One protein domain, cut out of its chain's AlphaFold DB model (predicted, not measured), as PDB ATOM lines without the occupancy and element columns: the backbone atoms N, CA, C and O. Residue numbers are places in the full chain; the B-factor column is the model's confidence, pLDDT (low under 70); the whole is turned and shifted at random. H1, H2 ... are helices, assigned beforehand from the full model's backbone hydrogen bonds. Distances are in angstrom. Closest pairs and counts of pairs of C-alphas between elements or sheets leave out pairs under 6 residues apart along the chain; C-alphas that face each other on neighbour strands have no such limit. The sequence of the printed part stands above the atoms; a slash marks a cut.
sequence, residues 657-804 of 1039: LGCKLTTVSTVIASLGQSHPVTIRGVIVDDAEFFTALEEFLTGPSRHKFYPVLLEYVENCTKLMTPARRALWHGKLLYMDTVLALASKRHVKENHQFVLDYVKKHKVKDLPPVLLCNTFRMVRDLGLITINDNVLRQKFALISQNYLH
ATOM      1  N   LEU A 657      99.884 176.034 150.386       55.88
ATOM      2  CA  LEU A 657     100.683 175.274 151.362       55.88
ATOM      3  C   LEU A 657     100.002 175.091 152.731       55.88
ATOM      4  O   LEU A 657     100.576 174.470 153.626       55.88
ATOM      5  N   GLY A 658      98.777 175.581 152.905       62.47
ATOM      6  CA  GLY A 658      98.089 175.611 154.191       62.47
ATOM      7  C   GLY A 658      98.745 176.581 155.184       62.47
ATOM      8  O   GLY A 658      99.949 176.837 155.178       62.47
ATOM      9  N   CYS A 659      97.938 177.134 156.083       64.06
ATOM     10  CA  CYS A 659      98.352 178.143 157.060       64.06
ATOM     11  C   CYS A 659      99.553 177.717 157.932       64.06
ATOM     12  O   CYS A 659     100.469 178.508 158.142       64.06
ATOM     13  N   LYS A 660      99.610 176.453 158.376       70.81
ATOM     14  CA  LYS A 660     100.665 175.944 159.276       70.81
ATOM     15  C   LYS A 660     102.061 175.951 158.645       70.81
ATOM     16  O   LYS A 660     103.012 176.430 159.258       70.81
ATOM     17  N   LEU A 661     102.202 175.452 157.413       71.94
ATOM     18  CA  LEU A 661     103.497 175.408 156.717       71.94
ATOM     19  C   LEU A 661     103.963 176.813 156.300       71.94
ATOM     20  O   LEU A 661     105.164 177.112 156.331       71.94
ATOM     21  N   THR A 662     103.020 177.708 155.991       68.06
ATOM     22  CA  THR A 662     103.290 179.135 155.770       68.06
ATOM     23  C   THR A 662     103.836 179.810 157.031       68.06
ATOM     24  O   THR A 662     104.829 180.540 156.950       68.06
ATOM     25  N   THR A 663     103.278 179.513 158.210       70.31
ATOM     26  CA  THR A 663     103.773 180.030 159.499       70.31
ATOM     27  C   THR A 663     105.187 179.541 159.811       70.31
ATOM     28  O   THR A 663     106.056 180.370 160.082       70.31
ATOM     29  N   VAL A 664     105.463 178.231 159.699       70.94
ATOM     30  CA  VAL A 664     106.826 177.681 159.896       70.94
ATOM     31  C   VAL A 664     107.824 178.371 158.963       70.94
ATOM     32  O   VAL A 664     108.910 178.764 159.385       70.94
ATOM     33  N   SER A 665     107.447 178.574 157.699       68.44
ATOM     34  CA  SER A 665     108.313 179.238 156.717       68.44
ATOM     35  C   SER A 665     108.589 180.698 157.053       68.44
ATOM     36  O   SER A 665     109.722 181.155 156.919       68.44
ATOM     37  N   THR A 666     107.565 181.424 157.504       67.25
ATOM     38  CA  THR A 666     107.682 182.837 157.886       67.25
ATOM     39  C   THR A 666     108.658 183.000 159.046       67.25
ATOM     40  O   THR A 666     109.544 183.850 158.993       67.25
ATOM     41  N   VAL A 667     108.555 182.132 160.055       69.69
ATOM     42  CA  VAL A 667     109.455 182.128 161.214       69.69
ATOM     43  C   VAL A 667     110.906 181.863 160.800       69.69
ATOM     44  O   VAL A 667     111.804 182.586 161.231       69.69
ATOM     45  N   ILE A 668     111.149 180.881 159.927       67.56
ATOM     46  CA  ILE A 668     112.499 180.578 159.422       67.56
ATOM     47  C   ILE A 668     113.101 181.777 158.681       67.56
ATOM     48  O   ILE A 668     114.263 182.113 158.909       67.56
ATOM     49  N   ALA A 669     112.318 182.449 157.830       63.56
ATOM     50  CA  ALA A 669     112.771 183.642 157.117       63.56
ATOM     51  C   ALA A 669     113.150 184.777 158.086       63.56
ATOM     52  O   ALA A 669     114.181 185.425 157.906       63.56
ATOM     53  N   SER A 670     112.367 184.981 159.151       65.69
ATOM     54  CA  SER A 670     112.668 185.977 160.185       65.69
ATOM     55  C   SER A 670     113.934 185.650 160.984       65.69
ATOM     56  O   SER A 670     114.720 186.555 161.267       65.69
ATOM     57  N   LEU A 671     114.184 184.374 161.297       64.25
ATOM     58  CA  LEU A 671     115.400 183.942 162.002       64.25
ATOM     59  C   LEU A 671     116.680 184.184 161.186       64.25
ATOM     60  O   LEU A 671     117.728 184.462 161.765       64.25
ATOM     61  N   GLY A 672     116.599 184.138 159.853       57.88
ATOM     62  CA  GLY A 672     117.723 184.464 158.967       57.88
ATOM     63  C   GLY A 672     118.100 185.953 158.934       57.88
ATOM     64  O   GLY A 672     119.228 186.284 158.581       57.88
ATOM     65  N   GLN A 673     117.191 186.856 159.320       54.41
ATOM     66  CA  GLN A 673     117.355 188.312 159.179       54.41
ATOM     67  C   GLN A 673     117.836 189.032 160.454       54.41
ATOM     68  O   GLN A 673     117.897 190.256 160.477       54.41
ATOM     69  N   SER A 674     118.227 188.310 161.514       48.88
ATOM     70  CA  SER A 674     118.689 188.903 162.791       48.88
ATOM     71  C   SER A 674     117.683 189.863 163.460       48.88
ATOM     72  O   SER A 674     118.071 190.721 164.254       48.88
ATOM     73  N   HIS A 675     116.389 189.738 163.156       46.56
ATOM     74  CA  HIS A 675     115.323 190.519 163.786       46.56
ATOM     75  C   HIS A 675     114.614 189.697 164.875       46.56
ATOM     76  O   HIS A 675     114.490 188.479 164.730       46.56
ATOM     77  N   PRO A 676     114.132 190.326 165.967       48.38
ATOM     78  CA  PRO A 676     113.283 189.640 166.936       48.38
ATOM     79  C   PRO A 676     112.036 189.098 166.224       48.38
ATOM     80  O   PRO A 676     111.330 189.836 165.535       48.38
ATOM     81  N   VAL A 677     111.793 187.792 166.354       51.53
ATOM     82  CA  VAL A 677     110.660 187.118 165.711       51.53
ATOM     83  C   VAL A 677     109.387 187.469 166.473       51.53
ATOM     84  O   VAL A 677     109.064 186.848 167.481       51.53
ATOM     85  N   THR A 678     108.647 188.471 166.004       52.62
ATOM     86  CA  THR A 678     107.312 188.768 166.531       52.62
ATOM     87  C   THR A 678     106.281 187.969 165.733       52.62
ATOM     88  O   THR A 678     105.952 188.335 164.606       52.62
ATOM     89  N   ILE A 679     105.738 186.889 166.305       55.47
ATOM     90  CA  ILE A 679     104.618 186.123 165.720       55.47
ATOM     91  C   ILE A 679     103.299 186.894 165.934       55.47
ATOM     92  O   ILE A 679     102.364 186.407 166.557       55.47
ATOM     93  N   ARG A 680     103.210 188.155 165.503       44.53
ATOM     94  CA  ARG A 680     101.957 188.926 165.578       44.53
ATOM     95  C   ARG A 680     101.403 189.112 164.172       44.53
ATOM     96  O   ARG A 680     102.010 189.811 163.369       44.53
ATOM     97  N   GLY A 681     100.256 188.488 163.892       46.31
ATOM     98  CA  GLY A 681      99.455 188.769 162.693       46.31
ATOM     99  C   GLY A 681      99.152 187.595 161.757       46.31
ATOM    100  O   GLY A 681      98.506 187.823 160.740       46.31
ATOM    101  N   VAL A 682      99.565 186.358 162.060       51.12
ATOM    102  CA  VAL A 682      99.122 185.187 161.277       51.12
ATOM    103  C   VAL A 682      97.891 184.583 161.953       51.12
ATOM    104  O   VAL A 682      98.005 183.979 163.015       51.12
ATOM    105  N   ILE A 683      96.711 184.779 161.364       45.59
ATOM    106  CA  ILE A 683      95.459 184.169 161.833       45.59
ATOM    107  C   ILE A 683      95.509 182.679 161.462       45.59
ATOM    108  O   ILE A 683      95.444 182.336 160.282       45.59
ATOM    109  N   VAL A 684      95.671 181.793 162.449       52.91
ATOM    110  CA  VAL A 684      95.495 180.340 162.275       52.91
ATOM    111  C   VAL A 684      94.627 179.821 163.411       52.91
ATOM    112  O   VAL A 684      94.953 180.044 164.572       52.91
ATOM    113  N   ASP A 685      93.568 179.086 163.077       56.97
ATOM    114  CA  ASP A 685      92.599 178.504 164.021       56.97
ATOM    115  C   ASP A 685      93.140 177.303 164.835       56.97
ATOM    116  O   ASP A 685      92.369 176.522 165.386       56.97
ATOM    117  N   ASP A 686      94.463 177.119 164.921       73.56
ATOM    118  CA  ASP A 686      95.088 175.995 165.631       73.56
ATOM    119  C   ASP A 686      95.988 176.487 166.773       73.56
ATOM    120  O   ASP A 686      97.189 176.732 166.609       73.56
ATOM    121  N   ALA A 687      95.368 176.662 167.942       77.25
ATOM    122  CA  ALA A 687      96.020 177.149 169.153       77.25
ATOM    123  C   ALA A 687      97.097 176.188 169.688       77.25
ATOM    124  O   ALA A 687      98.080 176.639 170.277       77.25
ATOM    125  N   GLU A 688      96.943 174.879 169.472       81.19
ATOM    126  CA  GLU A 688      97.890 173.865 169.948       81.19
ATOM    127  C   GLU A 688      99.204 173.944 169.162       81.19
ATOM    128  O   GLU A 688     100.286 174.014 169.752       81.19
ATOM    129  N   PHE A 689      99.113 174.061 167.833       82.81
ATOM    130  CA  PHE A 689     100.274 174.280 166.972       82.81
ATOM    131  C   PHE A 689     101.021 175.575 167.322       82.81
ATOM    132  O   PHE A 689     102.251 175.571 167.404       82.81
ATOM    133  N   PHE A 690     100.303 176.679 167.548       80.75
ATOM    134  CA  PHE A 690     100.935 177.949 167.918       80.75
ATOM    135  C   PHE A 690     101.609 177.899 169.280       80.75
ATOM    136  O   PHE A 690     102.736 178.368 169.398       80.75
ATOM    137  N   THR A 691     100.959 177.292 170.272       83.25
ATOM    138  CA  THR A 691     101.542 177.122 171.606       83.25
ATOM    139  C   THR A 691     102.821 176.291 171.519       83.25
ATOM    140  O   THR A 691     103.856 176.684 172.054       83.25
ATOM    141  N   ALA A 692     102.798 175.184 170.767       85.06
ATOM    142  CA  ALA A 692     103.984 174.363 170.536       85.06
ATOM    143  C   ALA A 692     105.097 175.130 169.801       85.06
ATOM    144  O   ALA A 692     106.274 174.960 170.118       85.06
ATOM    145  N   LEU A 693     104.746 175.982 168.832       86.06
ATOM    146  CA  LEU A 693     105.704 176.802 168.091       86.06
ATOM    147  C   LEU A 693     106.306 177.914 168.959       86.06
ATOM    148  O   LEU A 693     107.515 178.125 168.921       86.06
ATOM    149  N   GLU A 694     105.500 178.602 169.759       84.88
ATOM    150  CA  GLU A 694     105.952 179.653 170.672       84.88
ATOM    151  C   GLU A 694     106.886 179.091 171.752       84.88
ATOM    152  O   GLU A 694     107.982 179.621 171.957       84.88
ATOM    153  N   GLU A 695     106.520 177.960 172.359       85.25
ATOM    154  CA  GLU A 695     107.361 177.229 173.314       85.25
ATOM    155  C   GLU A 695     108.639 176.681 172.669       85.25
ATOM    156  O   GLU A 695     109.704 176.648 173.288       85.25
ATOM    157  N   PHE A 696     108.583 176.283 171.400       87.00
ATOM    158  CA  PHE A 696     109.773 175.883 170.659       87.00
ATOM    159  C   PHE A 696     110.725 177.066 170.397       87.00
ATOM    160  O   PHE A 696     111.943 176.913 170.517       87.00
ATOM    161  N   LEU A 697     110.198 178.248 170.061       84.75
ATOM    162  CA  LEU A 697     111.012 179.431 169.758       84.75
ATOM    163  C   LEU A 697     111.564 180.126 171.005       84.75
ATOM    164  O   LEU A 697     112.683 180.640 170.971       84.75
ATOM    165  N   THR A 698     110.789 180.166 172.088       81.94
ATOM    166  CA  THR A 698     111.088 180.993 173.271       81.94
ATOM    167  C   THR A 698     111.286 180.184 174.552       81.94
ATOM    168  O   THR A 698     111.934 180.658 175.489       81.94
ATOM    169  N   GLY A 699     110.782 178.950 174.598       79.81
ATOM    170  CA  GLY A 699     110.708 178.151 175.812       79.81
ATOM    171  C   GLY A 699     112.041 177.501 176.219       79.81
ATOM    172  O   GLY A 699     112.854 177.084 175.385       79.81
ATOM    173  N   PRO A 700     112.281 177.321 177.533       78.31
ATOM    174  CA  PRO A 700     113.488 176.667 178.044       78.31
ATOM    175  C   PRO A 700     113.561 175.169 177.692       78.31
ATOM    176  O   PRO A 700     114.652 174.593 177.703       78.31
ATOM    177  N   SER A 701     112.423 174.549 177.350       84.19
ATOM    178  CA  SER A 701     112.273 173.117 177.041       84.19
ATOM    179  C   SER A 701     112.052 172.827 175.550       84.19
ATOM    180  O   SER A 701     111.442 171.813 175.214       84.19
ATOM    181  N   ARG A 702     112.551 173.677 174.644       82.81
ATOM    182  CA  ARG A 702     112.278 173.575 173.196       82.81
ATOM    183  C   ARG A 702     112.490 172.191 172.561       82.81
ATOM    184  O   ARG A 702     111.737 171.811 171.671       82.81
ATOM    185  N   HIS A 703     113.456 171.397 173.039       84.62
ATOM    186  CA  HIS A 703     113.727 170.057 172.498       84.62
ATOM    187  C   HIS A 703     112.530 169.102 172.659       84.62
ATOM    188  O   HIS A 703     112.402 168.156 171.890       84.62
ATOM    189  N   LYS A 704     111.636 169.351 173.628       88.31
ATOM    190  CA  LYS A 704     110.402 168.572 173.824       88.31
ATOM    191  C   LYS A 704     109.326 168.897 172.789       88.31
ATOM    192  O   LYS A 704     108.489 168.049 172.510       88.31
ATOM    193  N   PHE A 705     109.363 170.101 172.222       89.88
ATOM    194  CA  PHE A 705     108.381 170.576 171.248       89.88
ATOM    195  C   PHE A 705     108.805 170.308 169.800       89.88
ATOM    196  O   PHE A 705     107.956 170.303 168.913       89.88
ATOM    197  N   TYR A 706     110.083 169.997 169.550       92.19
ATOM    198  CA  TYR A 706     110.546 169.585 168.223       92.19
ATOM    199  C   TYR A 706     109.791 168.353 167.676       92.19
ATOM    200  O   TYR A 706     109.279 168.445 166.561       92.19
ATOM    201  N   PRO A 707     109.629 167.237 168.425       92.69
ATOM    202  CA  PRO A 707     108.858 166.085 167.946       92.69
ATOM    203  C   PRO A 707     107.386 166.413 167.665       92.69
ATOM    204  O   PRO A 707     106.839 165.929 166.681       92.69
ATOM    205  N   VAL A 708     106.776 167.272 168.489       90.81
ATOM    206  CA  VAL A 708     105.380 167.715 168.331       90.81
ATOM    207  C   VAL A 708     105.214 168.505 167.030       90.81
ATOM    208  O   VAL A 708     104.357 168.199 166.203       90.81
ATOM    209  N   LEU A 709     106.086 169.487 166.790       89.56
ATOM    210  CA  LEU A 709     106.089 170.252 165.541       89.56
ATOM    211  C   LEU A 709     106.410 169.377 164.329       89.56
ATOM    212  O   LEU A 709     105.848 169.592 163.254       89.56
ATOM    213  N   LEU A 710     107.285 168.385 164.491       93.31
ATOM    214  CA  LEU A 710     107.612 167.446 163.429       93.31
ATOM    215  C   LEU A 710     106.396 166.598 163.047       93.31
ATOM    216  O   LEU A 710     106.126 166.435 161.861       93.31
ATOM    217  N   GLU A 711     105.635 166.109 164.023       92.88
ATOM    218  CA  GLU A 711     104.392 165.377 163.779       92.88
ATOM    219  C   GLU A 711     103.373 166.236 163.017       92.88
ATOM    220  O   GLU A 711     102.808 165.787 162.016       92.88
ATOM    221  N   TYR A 712     103.196 167.504 163.403       87.69
ATOM    222  CA  TYR A 712     102.347 168.433 162.649       87.69
ATOM    223  C   TYR A 712     102.827 168.626 161.210       87.69
ATOM    224  O   TYR A 712     102.022 168.578 160.277       87.69
ATOM    225  N   VAL A 713     104.130 168.826 161.011       85.69
ATOM    226  CA  VAL A 713     104.729 168.953 159.679       85.69
ATOM    227  C   VAL A 713     104.487 167.689 158.851       85.69
ATOM    228  O   VAL A 713     104.106 167.779 157.684       85.69
ATOM    229  N   GLU A 714     104.655 166.508 159.433       89.50
ATOM    230  CA  GLU A 714     104.463 165.228 158.747       89.50
ATOM    231  C   GLU A 714     102.999 164.983 158.382       89.50
ATOM    232  O   GLU A 714     102.711 164.551 157.265       89.50
ATOM    233  N   ASN A 715     102.068 165.360 159.257       87.81
ATOM    234  CA  ASN A 715     100.635 165.299 158.986       87.81
ATOM    235  C   ASN A 715     100.219 166.253 157.857       87.81
ATOM    236  O   ASN A 715      99.484 165.845 156.952       87.81
ATOM    237  N   CYS A 716     100.732 167.487 157.855       79.06
ATOM    238  CA  CYS A 716     100.484 168.473 156.796       79.06
ATOM    239  C   CYS A 716     101.096 168.061 155.449       79.06
ATOM    240  O   CYS A 716     100.579 168.407 154.390       79.06
ATOM    241  N   THR A 717     102.196 167.306 155.472       82.00
ATOM    242  CA  THR A 717     102.946 166.924 154.267       82.00
ATOM    243  C   THR A 717     102.687 165.482 153.825       82.00
ATOM    244  O   THR A 717     103.294 165.023 152.858       82.00
ATOM    245  N   LYS A 718     101.755 164.760 154.465       87.44
ATOM    246  CA  LYS A 718     101.489 163.328 154.217       87.44
ATOM    247  C   LYS A 718     101.150 162.992 152.761       87.44
ATOM    248  O   LYS A 718     101.523 161.925 152.285       87.44
ATOM    249  N   LEU A 719     100.464 163.904 152.068       80.25
ATOM    250  CA  LEU A 719     100.065 163.758 150.663       80.25
ATOM    251  C   LEU A 719     101.144 164.248 149.684       80.25
ATOM    252  O   LEU A 719     100.971 164.155 148.471       80.25
ATOM    253  N   MET A 720     102.255 164.788 150.190       80.00
ATOM    254  CA  MET A 720     103.345 165.303 149.371       80.00
ATOM    255  C   MET A 720     104.371 164.211 149.038       80.00
ATOM    256  O   MET A 720     104.460 163.161 149.683       80.00
ATOM    257  N   THR A 721     105.202 164.476 148.028       78.56
ATOM    258  CA  THR A 721     106.294 163.577 147.635       78.56
ATOM    259  C   THR A 721     107.284 163.341 148.792       78.56
ATOM    260  O   THR A 721     107.409 164.184 149.685       78.56
ATOM    261  N   PRO A 722     108.021 162.209 148.817       83.25
ATOM    262  CA  PRO A 722     109.047 161.950 149.832       83.25
ATOM    263  C   PRO A 722     110.067 163.085 149.982       83.25
ATOM    264  O   PRO A 722     110.367 163.467 151.108       83.25
ATOM    265  N   ALA A 723     110.511 163.674 148.865       74.00
ATOM    266  CA  ALA A 723     111.376 164.850 148.870       74.00
ATOM    267  C   ALA A 723     110.712 166.030 149.603       74.00
ATOM    268  O   ALA A 723     111.245 166.519 150.591       74.00
ATOM    269  N   ARG A 724     109.469 166.396 149.252       75.56
ATOM    270  CA  ARG A 724     108.716 167.453 149.960       75.56
ATOM    271  C   ARG A 724     108.569 167.211 151.459       75.56
ATOM    272  O   ARG A 724     108.659 168.158 152.234       75.56
ATOM    273  N   ARG A 725     108.391 165.966 151.891       84.56
ATOM    274  CA  ARG A 725     108.362 165.632 153.323       84.56
ATOM    275  C   ARG A 725     109.728 165.815 153.985       84.56
ATOM    276  O   ARG A 725     109.805 166.385 155.073       84.56
ATOM    277  N   ALA A 726     110.799 165.372 153.325       86.25
ATOM    278  CA  ALA A 726     112.166 165.581 153.792       86.25
ATOM    279  C   ALA A 726     112.494 167.074 153.921       86.25
ATOM    280  O   ALA A 726     113.033 167.486 154.941       86.25
ATOM    281  N   LEU A 727     112.074 167.903 152.965       80.75
ATOM    282  CA  LEU A 727     112.222 169.353 153.035       80.75
ATOM    283  C   LEU A 727     111.654 169.966 154.303       80.75
ATOM    284  O   LEU A 727     112.361 170.669 155.020       80.75
ATOM    285  N   TRP A 728     110.369 169.748 154.566       84.25
ATOM    286  CA  TRP A 728     109.713 170.424 155.679       84.25
ATOM    287  C   TRP A 728     110.260 169.967 157.031       84.25
ATOM    288  O   TRP A 728     110.434 170.790 157.929       84.25
ATOM    289  N   HIS A 729     110.636 168.692 157.145       91.12
ATOM    290  CA  HIS A 729     111.404 168.200 158.286       91.12
ATOM    291  C   HIS A 729     112.766 168.920 158.372       91.12
ATOM    292  O   HIS A 729     113.113 169.463 159.419       91.12
ATOM    293  N   GLY A 730     113.513 169.016 157.268       88.44
ATOM    294  CA  GLY A 730     114.797 169.719 157.207       88.44
ATOM    295  C   GLY A 730     114.708 171.209 157.561       88.44
ATOM    296  O   GLY A 730     115.614 171.741 158.195       88.44
ATOM    297  N   LYS A 731     113.602 171.880 157.218       84.06
ATOM    298  CA  LYS A 731     113.305 173.273 157.594       84.06
ATOM    299  C   LYS A 731     113.131 173.425 159.104       84.06
ATOM    300  O   LYS A 731     113.746 174.301 159.708       84.06
ATOM    301  N   LEU A 732     112.344 172.542 159.716       89.25
ATOM    302  CA  LEU A 732     112.178 172.501 161.169       89.25
ATOM    303  C   LEU A 732     113.511 172.191 161.876       89.25
ATOM    304  O   LEU A 732     113.839 172.828 162.875       89.25
ATOM    305  N   LEU A 733     114.311 171.265 161.333       90.00
ATOM    306  CA  LEU A 733     115.653 170.950 161.837       90.00
ATOM    307  C   LEU A 733     116.591 172.159 161.777       90.00
ATOM    308  O   LEU A 733     117.250 172.469 162.764       90.00
ATOM    309  N   TYR A 734     116.625 172.858 160.642       86.75
ATOM    310  CA  TYR A 734     117.428 174.068 160.477       86.75
ATOM    311  C   TYR A 734     117.054 175.133 161.515       86.75
ATOM    312  O   TYR A 734     117.935 175.719 162.143       86.75
ATOM    313  N   MET A 735     115.752 175.327 161.748       86.50
ATOM    314  CA  MET A 735     115.238 176.228 162.779       86.50
ATOM    315  C   MET A 735     115.764 175.859 164.174       86.50
ATOM    316  O   MET A 735     116.295 176.722 164.874       86.50
ATOM    317  N   ASP A 736     115.693 174.579 164.558       88.31
ATOM    318  CA  ASP A 736     116.232 174.105 165.843       88.31
ATOM    319  C   ASP A 736     117.747 174.311 165.940       88.31
ATOM    320  O   ASP A 736     118.244 174.766 166.968       88.31
ATOM    321  N   THR A 737     118.487 174.050 164.860       86.31
ATOM    322  CA  THR A 737     119.944 174.225 164.829       86.31
ATOM    323  C   THR A 737     120.348 175.694 165.001       86.31
ATOM    324  O   THR A 737     121.262 175.981 165.779       86.31
ATOM    325  N   VAL A 738     119.655 176.639 164.353       84.00
ATOM    326  CA  VAL A 738     119.886 178.087 164.538       84.00
ATOM    327  C   VAL A 738     119.629 178.495 165.989       84.00
ATOM    328  O   VAL A 738     120.456 179.165 166.613       84.00
ATOM    329  N   LEU A 739     118.516 178.042 166.567       83.25
ATOM    330  CA  LEU A 739     118.183 178.328 167.962       83.25
ATOM    331  C   LEU A 739     119.181 177.672 168.930       83.25
ATOM    332  O   LEU A 739     119.494 178.237 169.984       83.25
ATOM    333  N   ALA A 740     119.704 176.487 168.606       83.12
ATOM    334  CA  ALA A 740     120.713 175.789 169.401       83.12
ATOM    335  C   ALA A 740     122.061 176.486 169.416       83.12
ATOM    336  O   ALA A 740     122.673 176.594 170.483       83.12
ATOM    337  N   LEU A 741     122.478 177.036 168.280       79.69
ATOM    338  CA  LEU A 741     123.650 177.900 168.210       79.69
ATOM    339  C   LEU A 741     123.491 179.143 169.089       79.69
ATOM    340  O   LEU A 741     124.405 179.472 169.847       79.69
ATOM    341  N   ALA A 742     122.329 179.800 169.026       79.94
ATOM    342  CA  ALA A 742     122.072 181.025 169.780       79.94
ATOM    343  C   ALA A 742     122.079 180.795 171.301       79.94
ATOM    344  O   ALA A 742     122.645 181.594 172.047       79.94
ATOM    345  N   SER A 743     121.483 179.698 171.780       78.44
ATOM    346  CA  SER A 743     121.361 179.452 173.222       78.44
ATOM    347  C   SER A 743     122.532 178.677 173.831       78.44
ATOM    348  O   SER A 743     122.676 178.677 175.055       78.44
ATOM    349  N   LYS A 744     123.326 177.958 173.018       76.00
ATOM    350  CA  LYS A 744     124.310 176.928 173.430       76.00
ATOM    351  C   LYS A 744     123.748 175.823 174.342       76.00
ATOM    352  O   LYS A 744     124.481 174.930 174.764       76.00
ATOM    353  N   ARG A 745     122.452 175.863 174.653       70.69
ATOM    354  CA  ARG A 745     121.704 174.845 175.391       70.69
ATOM    355  C   ARG A 745     121.115 173.879 174.367       70.69
ATOM    356  O   ARG A 745     120.786 174.289 173.259       70.69
ATOM    357  N   HIS A 746     120.979 172.610 174.734       78.06
ATOM    358  CA  HIS A 746     120.367 171.554 173.909       78.06
ATOM    359  C   HIS A 746     121.112 171.169 172.615       78.06
ATOM    360  O   HIS A 746     120.520 170.695 171.648       78.06
ATOM    361  N   VAL A 747     122.430 171.391 172.572       79.31
ATOM    362  CA  VAL A 747     123.286 171.033 171.424       79.31
ATOM    363  C   VAL A 747     123.317 169.511 171.192       79.31
ATOM    364  O   VAL A 747     123.378 169.062 170.050       79.31
ATOM    365  N   LYS A 748     123.228 168.702 172.258       81.31
ATOM    366  CA  LYS A 748     123.217 167.231 172.165       81.31
ATOM    367  C   LYS A 748     121.919 166.703 171.553       81.31
ATOM    368  O   LYS A 748     121.954 165.801 170.726       81.31
ATOM    369  N   GLU A 749     120.791 167.279 171.942       86.06
ATOM    370  CA  GLU A 749     119.461 166.938 171.449       86.06
ATOM    371  C   GLU A 749     119.327 167.327 169.973       86.06
ATOM    372  O   GLU A 749     118.925 166.493 169.164       86.06
ATOM    373  N   ASN A 750     119.791 168.526 169.588       86.69
ATOM    374  CA  ASN A 750     119.864 168.920 168.176       86.69
ATOM    375  C   ASN A 750     120.727 167.944 167.360       86.69
ATOM    376  O   ASN A 750     120.337 167.551 166.263       86.69
ATOM    377  N   HIS A 751     121.868 167.498 167.905       84.31
ATOM    378  CA  HIS A 751     122.697 166.484 167.246       84.31
ATOM    379  C   HIS A 751     121.903 165.207 166.954       84.31
ATOM    380  O   HIS A 751     121.964 164.695 165.838       84.31
ATOM    381  N   GLN A 752     121.132 164.722 167.930       87.75
ATOM    382  CA  GLN A 752     120.305 163.535 167.753       87.75
ATOM    383  C   GLN A 752     119.240 163.746 166.667       87.75
ATOM    384  O   GLN A 752     119.096 162.886 165.801       87.75
ATOM    385  N   PHE A 753     118.587 164.910 166.621       91.25
ATOM    386  CA  PHE A 753     117.612 165.228 165.569       91.25
ATOM    387  C   PHE A 753     118.235 165.253 164.167       91.25
ATOM    388  O   PHE A 753     117.627 164.763 163.216       91.25
ATOM    389  N   VAL A 754     119.474 165.738 164.021       88.56
ATOM    390  CA  VAL A 754     120.209 165.681 162.743       88.56
ATOM    391  C   VAL A 754     120.455 164.232 162.313       88.56
ATOM    392  O   VAL A 754     120.269 163.892 161.140       88.56
ATOM    393  N   LEU A 755     120.865 163.368 163.246       87.69
ATOM    394  CA  LEU A 755     121.082 161.946 162.965       87.69
ATOM    395  C   LEU A 755     119.768 161.250 162.591       87.69
ATOM    396  O   LEU A 755     119.735 160.510 161.606       87.69
ATOM    397  N   ASP A 756     118.686 161.527 163.317       90.94
ATOM    398  CA  ASP A 756     117.360 160.955 163.071       90.94
ATOM    399  C   ASP A 756     116.802 161.393 161.712       90.94
ATOM    400  O   ASP A 756     116.270 160.569 160.964       90.94
ATOM    401  N   TYR A 757     117.008 162.654 161.333       92.00
ATOM    402  CA  TYR A 757     116.636 163.186 160.026       92.00
ATOM    403  C   TYR A 757     117.336 162.448 158.872       92.00
ATOM    404  O   TYR A 757     116.680 161.944 157.954       92.00
ATOM    405  N   VAL A 758     118.666 162.306 158.939       89.38
ATOM    406  CA  VAL A 758     119.451 161.576 157.922       89.38
ATOM    407  C   VAL A 758     119.105 160.085 157.922       89.38
ATOM    408  O   VAL A 758     119.071 159.440 156.867       89.38
ATOM    409  N   LYS A 759     118.804 159.510 159.090       90.75
ATOM    410  CA  LYS A 759     118.361 158.117 159.209       90.75
ATOM    411  C   LYS A 759     117.012 157.902 158.527       90.75
ATOM    412  O   LYS A 759     116.893 156.941 157.765       90.75
ATOM    413  N   LYS A 760     116.045 158.798 158.742       92.50
ATOM    414  CA  LYS A 760     114.661 158.693 158.257       92.50
ATOM    415  C   LYS A 760     114.541 158.795 156.737       92.50
ATOM    416  O   LYS A 760     113.849 157.982 156.130       92.50
ATOM    417  N   HIS A 761     115.233 159.745 156.107       92.38
ATOM    418  CA  HIS A 761     115.051 160.034 154.675       92.38
ATOM    419  C   HIS A 761     116.100 159.355 153.785       92.38
ATOM    420  O   HIS A 761     117.211 159.027 154.220       92.38
ATOM    421  N   LYS A 762     115.759 159.092 152.515       89.81
ATOM    422  CA  LYS A 762     116.736 158.595 151.527       89.81
ATOM    423  C   LYS A 762     117.591 159.764 151.047       89.81
ATOM    424  O   LYS A 762     117.081 160.862 150.885       89.81
ATOM    425  N   VAL A 763     118.869 159.515 150.748       81.81
ATOM    426  CA  VAL A 763     119.820 160.573 150.350       81.81
ATOM    427  C   VAL A 763     119.316 161.399 149.164       81.81
ATOM    428  O   VAL A 763     119.416 162.613 149.204       81.81
ATOM    429  N   LYS A 764     118.718 160.751 148.156       79.69
ATOM    430  CA  LYS A 764     118.160 161.418 146.967       79.69
ATOM    431  C   LYS A 764     116.976 162.353 147.248       79.69
ATOM    432  O   LYS A 764     116.662 163.177 146.405       79.69
ATOM    433  N   ASP A 765     116.300 162.168 148.384       83.19
ATOM    434  CA  ASP A 765     115.121 162.944 148.770       83.19
ATOM    435  C   ASP A 765     115.519 164.148 149.653       83.19
ATOM    436  O   ASP A 765     114.683 164.997 149.946       83.19
ATOM    437  N   LEU A 766     116.783 164.235 150.100       82.88
ATOM    438  CA  LEU A 766     117.241 165.285 151.008       82.88
ATOM    439  C   LEU A 766     117.550 166.604 150.261       82.88
ATOM    440  O   LEU A 766     118.301 166.584 149.287       82.88
ATOM    441  N   PRO A 767     117.068 167.764 150.753       79.12
ATOM    442  CA  PRO A 767     117.341 169.084 150.181       79.12
ATOM    443  C   PRO A 767     118.813 169.513 150.391       79.12
ATOM    444  O   PRO A 767     119.232 169.739 151.535       79.12
ATOM    445  N   PRO A 768     119.612 169.698 149.322       70.31
ATOM    446  CA  PRO A 768     121.045 169.988 149.430       70.31
ATOM    447  C   PRO A 768     121.348 171.289 150.180       70.31
ATOM    448  O   PRO A 768     122.258 171.335 151.003       70.31
ATOM    449  N   VAL A 769     120.577 172.352 149.922       65.38
ATOM    450  CA  VAL A 769     120.806 173.696 150.487       65.38
ATOM    451  C   VAL A 769     120.630 173.696 152.005       65.38
ATOM    452  O   VAL A 769     121.477 174.209 152.740       65.38
ATOM    453  N   LEU A 770     119.559 173.066 152.493       73.75
ATOM    454  CA  LEU A 770     119.296 172.955 153.925       73.75
ATOM    455  C   LEU A 770     120.311 172.049 154.613       73.75
ATOM    456  O   LEU A 770     120.763 172.386 155.706       73.75
ATOM    457  N   LEU A 771     120.721 170.950 153.971       76.62
ATOM    458  CA  LEU A 771     121.807 170.111 154.480       76.62
ATOM    459  C   LEU A 771     123.111 170.903 154.598       76.62
ATOM    460  O   LEU A 771     123.743 170.863 155.647       76.62
ATOM    461  N   CYS A 772     123.497 171.661 153.565       70.88
ATOM    462  CA  CYS A 772     124.695 172.503 153.583       70.88
ATOM    463  C   CYS A 772     124.704 173.462 154.777       70.88
ATOM    464  O   CYS A 772     125.695 173.531 155.508       70.88
ATOM    465  N   ASN A 773     123.600 174.181 154.985       73.88
ATOM    466  CA  ASN A 773     123.489 175.177 156.046       73.88
ATOM    467  C   ASN A 773     123.434 174.528 157.433       73.88
ATOM    468  O   ASN A 773     124.193 174.918 158.320       73.88
ATOM    469  N   THR A 774     122.612 173.490 157.598       77.69
ATOM    470  CA  THR A 774     122.477 172.753 158.864       77.69
ATOM    471  C   THR A 774     123.799 172.096 159.248       77.69
ATOM    472  O   THR A 774     124.262 172.241 160.373       77.69
ATOM    473  N   PHE A 775     124.482 171.429 158.315       79.19
ATOM    474  CA  PHE A 775     125.745 170.747 158.606       79.19
ATOM    475  C   PHE A 775     126.889 171.715 158.888       79.19
ATOM    476  O   PHE A 775     127.740 171.409 159.718       79.19
ATOM    477  N   ARG A 776     126.908 172.893 158.249       72.62
ATOM    478  CA  ARG A 776     127.885 173.943 158.571       72.62
ATOM    479  C   ARG A 776     127.733 174.376 160.027       72.62
ATOM    480  O   ARG A 776     128.713 174.396 160.760       72.62
ATOM    481  N   MET A 777     126.495 174.617 160.443       74.19
ATOM    482  CA  MET A 777     126.150 174.998 161.810       74.19
ATOM    483  C   MET A 777     126.466 173.893 162.830       74.19
ATOM    484  O   MET A 777     127.037 174.168 163.881       74.19
ATOM    485  N   VAL A 778     126.163 172.632 162.509       74.00
ATOM    486  CA  VAL A 778     126.459 171.471 163.372       74.00
ATOM    487  C   VAL A 778     127.966 171.232 163.507       74.00
ATOM    488  O   VAL A 778     128.436 170.925 164.601       74.00
ATOM    489  N   ARG A 779     128.738 171.410 162.429       68.94
ATOM    490  CA  ARG A 779     130.207 171.332 162.461       68.94
ATOM    491  C   ARG A 779     130.793 172.366 163.418       68.94
ATOM    492  O   ARG A 779     131.680 172.042 164.203       68.94
ATOM    493  N   ASP A 780     130.291 173.597 163.368       65.44
ATOM    494  CA  ASP A 780     130.783 174.693 164.207       65.44
ATOM    495  C   ASP A 780     130.488 174.453 165.707       65.44
ATOM    496  O   ASP A 780     131.172 174.998 166.572       65.44
ATOM    497  N   LEU A 781     129.539 173.563 166.029       63.84
ATOM    498  CA  LEU A 781     129.255 173.095 167.393       63.84
ATOM    499  C   LEU A 781     130.242 172.025 167.903       63.84
ATOM    500  O   LEU A 781     130.117 171.588 169.047       63.84
ATOM    501  N   GLY A 782     131.212 171.583 167.091       58.75
ATOM    502  CA  GLY A 782     132.226 170.590 167.483       58.75
ATOM    503  C   GLY A 782     131.662 169.196 167.772       58.75
ATOM    504  O   GLY A 782     132.360 168.317 168.281       58.75
ATOM    505  N   LEU A 783     130.391 168.982 167.452       59.88
ATOM    506  CA  LEU A 783     129.789 167.668 167.396       59.88
ATOM    507  C   LEU A 783     130.406 166.972 166.189       59.88
ATOM    508  O   LEU A 783     130.468 167.599 165.148       59.88
ATOM    509  N   ILE A 784     130.905 165.746 166.327       56.91
ATOM    510  CA  ILE A 784     130.596 164.581 165.479       56.91
ATOM    511  C   ILE A 784     131.653 163.490 165.731       56.91
ATOM    512  O   ILE A 784     132.796 163.560 165.284       56.91
ATOM    513  N   THR A 785     131.207 162.409 166.367       56.38
ATOM    514  CA  THR A 785     131.695 161.052 166.089       56.38
ATOM    515  C   THR A 785     130.467 160.206 165.770       56.38
ATOM    516  O   THR A 785     129.599 160.015 166.615       56.38
ATOM    517  N   ILE A 786     130.343 159.746 164.523       64.81
ATOM    518  CA  ILE A 786     129.251 158.847 164.130       64.81
ATOM    519  C   ILE A 786     129.764 157.426 164.309       64.81
ATOM    520  O   ILE A 786     130.661 157.009 163.580       64.81
ATOM    521  N   ASN A 787     129.218 156.682 165.269       67.94
ATOM    522  CA  ASN A 787     129.560 155.269 165.477       67.94
ATOM    523  C   ASN A 787     128.676 154.310 164.659       67.94
ATOM    524  O   ASN A 787     128.980 153.127 164.561       67.94
ATOM    525  N   ASP A 788     127.612 154.820 164.037       77.88
ATOM    526  CA  ASP A 788     126.672 154.048 163.223       77.88
ATOM    527  C   ASP A 788     127.162 153.925 161.763       77.88
ATOM    528  O   ASP A 788     127.302 154.920 161.045       77.88
ATOM    529  N   ASN A 789     127.416 152.691 161.311       76.19
ATOM    530  CA  ASN A 789     127.903 152.399 159.958       76.19
ATOM    531  C   ASN A 789     126.901 152.761 158.848       76.19
ATOM    532  O   ASN A 789     127.322 153.177 157.766       76.19
ATOM    533  N   VAL A 790     125.595 152.640 159.093       78.75
ATOM    534  CA  VAL A 790     124.551 152.986 158.114       78.75
ATOM    535  C   VAL A 790     124.510 154.497 157.920       78.75
ATOM    536  O   VAL A 790     124.466 154.984 156.788       78.75
ATOM    537  N   LEU A 791     124.594 155.256 159.013       80.12
ATOM    538  CA  LEU A 791     124.710 156.709 158.940       80.12
ATOM    539  C   LEU A 791     126.017 157.126 158.267       80.12
ATOM    540  O   LEU A 791     125.972 157.976 157.381       80.12
ATOM    541  N   ARG A 792     127.157 156.490 158.578       74.56
ATOM    542  CA  ARG A 792     128.429 156.749 157.872       74.56
ATOM    543  C   ARG A 792     128.286 156.590 156.358       74.56
ATOM    544  O   ARG A 792     128.709 157.467 155.612       74.56
ATOM    545  N   GLN A 793     127.647 155.517 155.897       78.69
ATOM    546  CA  GLN A 793     127.402 155.300 154.468       78.69
ATOM    547  C   GLN A 793     126.481 156.370 153.867       78.69
ATOM    548  O   GLN A 793     126.767 156.889 152.789       78.69
ATOM    549  N   LYS A 794     125.406 156.761 154.565       84.00
ATOM    550  CA  LYS A 794     124.513 157.836 154.102       84.00
ATOM    551  C   LYS A 794     125.214 159.189 154.024       84.00
ATOM    552  O   LYS A 794     125.068 159.880 153.026       84.00
ATOM    553  N   PHE A 795     125.989 159.566 155.035       76.56
ATOM    554  CA  PHE A 795     126.757 160.814 155.034       76.56
ATOM    555  C   PHE A 795     127.863 160.817 153.967       76.56
ATOM    556  O   PHE A 795     128.117 161.862 153.360       76.56
ATOM    557  N   ALA A 796     128.475 159.663 153.679       71.38
ATOM    558  CA  ALA A 796     129.390 159.512 152.551       71.38
ATOM    559  C   ALA A 796     128.667 159.734 151.210       71.38
ATOM    560  O   ALA A 796     129.138 160.522 150.394       71.38
ATOM    561  N   LEU A 797     127.486 159.136 151.017       76.12
ATOM    562  CA  LEU A 797     126.644 159.355 149.832       76.12
ATOM    563  C   LEU A 797     126.180 160.815 149.701       76.12
ATOM    564  O   LEU A 797     126.220 161.367 148.607       76.12
ATOM    565  N   ILE A 798     125.787 161.472 150.800       75.19
ATOM    566  CA  ILE A 798     125.455 162.909 150.824       75.19
ATOM    567  C   ILE A 798     126.669 163.734 150.381       75.19
ATOM    568  O   ILE A 798     126.542 164.611 149.536       75.19
ATOM    569  N   SER A 799     127.859 163.424 150.901       67.06
ATOM    570  CA  SER A 799     129.098 164.135 150.552       67.06
ATOM    571  C   SER A 799     129.526 163.914 149.096       67.06
ATOM    572  O   SER A 799     130.153 164.793 148.508       67.06
ATOM    573  N   GLN A 800     129.204 162.752 148.518       67.12
ATOM    574  CA  GLN A 800     129.455 162.432 147.110       67.12
ATOM    575  C   GLN A 800     128.456 163.129 146.180       67.12
ATOM    576  O   GLN A 800     128.866 163.691 145.167       67.12
ATOM    577  N   ASN A 801     127.169 163.122 146.533       65.25
ATOM    578  CA  ASN A 801     126.103 163.696 145.710       65.25
ATOM    579  C   ASN A 801     126.037 165.228 145.807       65.25
ATOM    580  O   ASN A 801     125.607 165.880 144.859       65.25
ATOM    581  N   TYR A 802     126.473 165.811 146.928       68.38
ATOM    582  CA  TYR A 802     126.369 167.244 147.206       68.38
ATOM    583  C   TYR A 802     127.734 167.824 147.601       68.38
ATOM    584  O   TYR A 802     128.021 168.063 148.775       68.38
ATOM    585  N   LEU A 803     128.581 168.089 146.598       58.16
ATOM    586  CA  LEU A 803     129.978 168.536 146.754       58.16
ATOM    587  C   LEU A 803     130.165 169.798 147.620       58.16
ATOM    588  O   LEU A 803     131.267 170.019 148.122       58.16
ATOM    589  N   HIS A 804     129.121 170.604 147.830       59.00
ATOM    590  CA  HIS A 804     129.146 171.833 148.636       59.00
ATOM    591  C   HIS A 804     128.736 171.633 150.110       59.00
ATOM    592  O   HIS A 804     128.941 172.524 150.935       59.00
TER     593      HIS A 804
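This is residues 657 to 804 of the 1039 residues of an uncharacterized protein of Paramicrosporidium saccamoebae (UniProt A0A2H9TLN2). The long helix H4 is the core of a helical body, with H3 and H5 beside it in an up-and-down bundle, each helix running against the one before, and H6 packed on H4. Towards one end of the longest axis H1 packs on H3 and H4, and H2 on H3; towards the other, H7 packs on H5 nearly at a right angle. The 148 printed residues hold seven named helices, H1 to H7 in order, and no named strand: all helix. The whole is compact, with a radius of gyration of the C-alphas of 15.2 A and spans of 44 by 36 by 25 A.

H1, residues 658 to 672, touches residues 731 to 738 alone of the hub H4, residues 722 to 743; their closest C-alphas, Ile 668 and Met 735, are 6.1 A apart. H2, residues 687 to 698, and H3, residues 702 to 717, form a helical hairpin at a steep tilt of 45 degrees, closest at C-alphas 696 and 702, 4.2 A. H3 and H4 form another at 20 degrees, closest at C-alphas 717 and 725, 5.6 A. H4 and H5, residues 747 to 760, form a third at 9 degrees, closest at C-alphas 740 and 747, 5.8 A. H6, residues 768 to 780, touches H4, closest at C-alphas 774 and 734, 5.5 A. H7, residues 789 to 801, touches H5 with residues 791 to 795 alone, about perpendicular at 78 degrees, closest at C-alphas 791 and 759, 6.5 A. Every O i to N i+4 pair is within hydrogen-bond range except in H3, with 10 of 12.

H1 begins at C-alpha 658 (98.089, 175.611, 154.191) and, like H3, measures 22.1 A. H2 measures 16.1 A, H4 31.7 A and H5 20.0 A. H6 and H7 measure 18.3 A each, and H7 ends at C-alpha 801 (126.103, 163.696, 145.710).

The C-alphas farthest apart, of Gly 681 and Asn 789, are 46.3 A apart. The printed part has no cut; residues 673 to 686 make the long link. Low-confidence residues include 665 to 685.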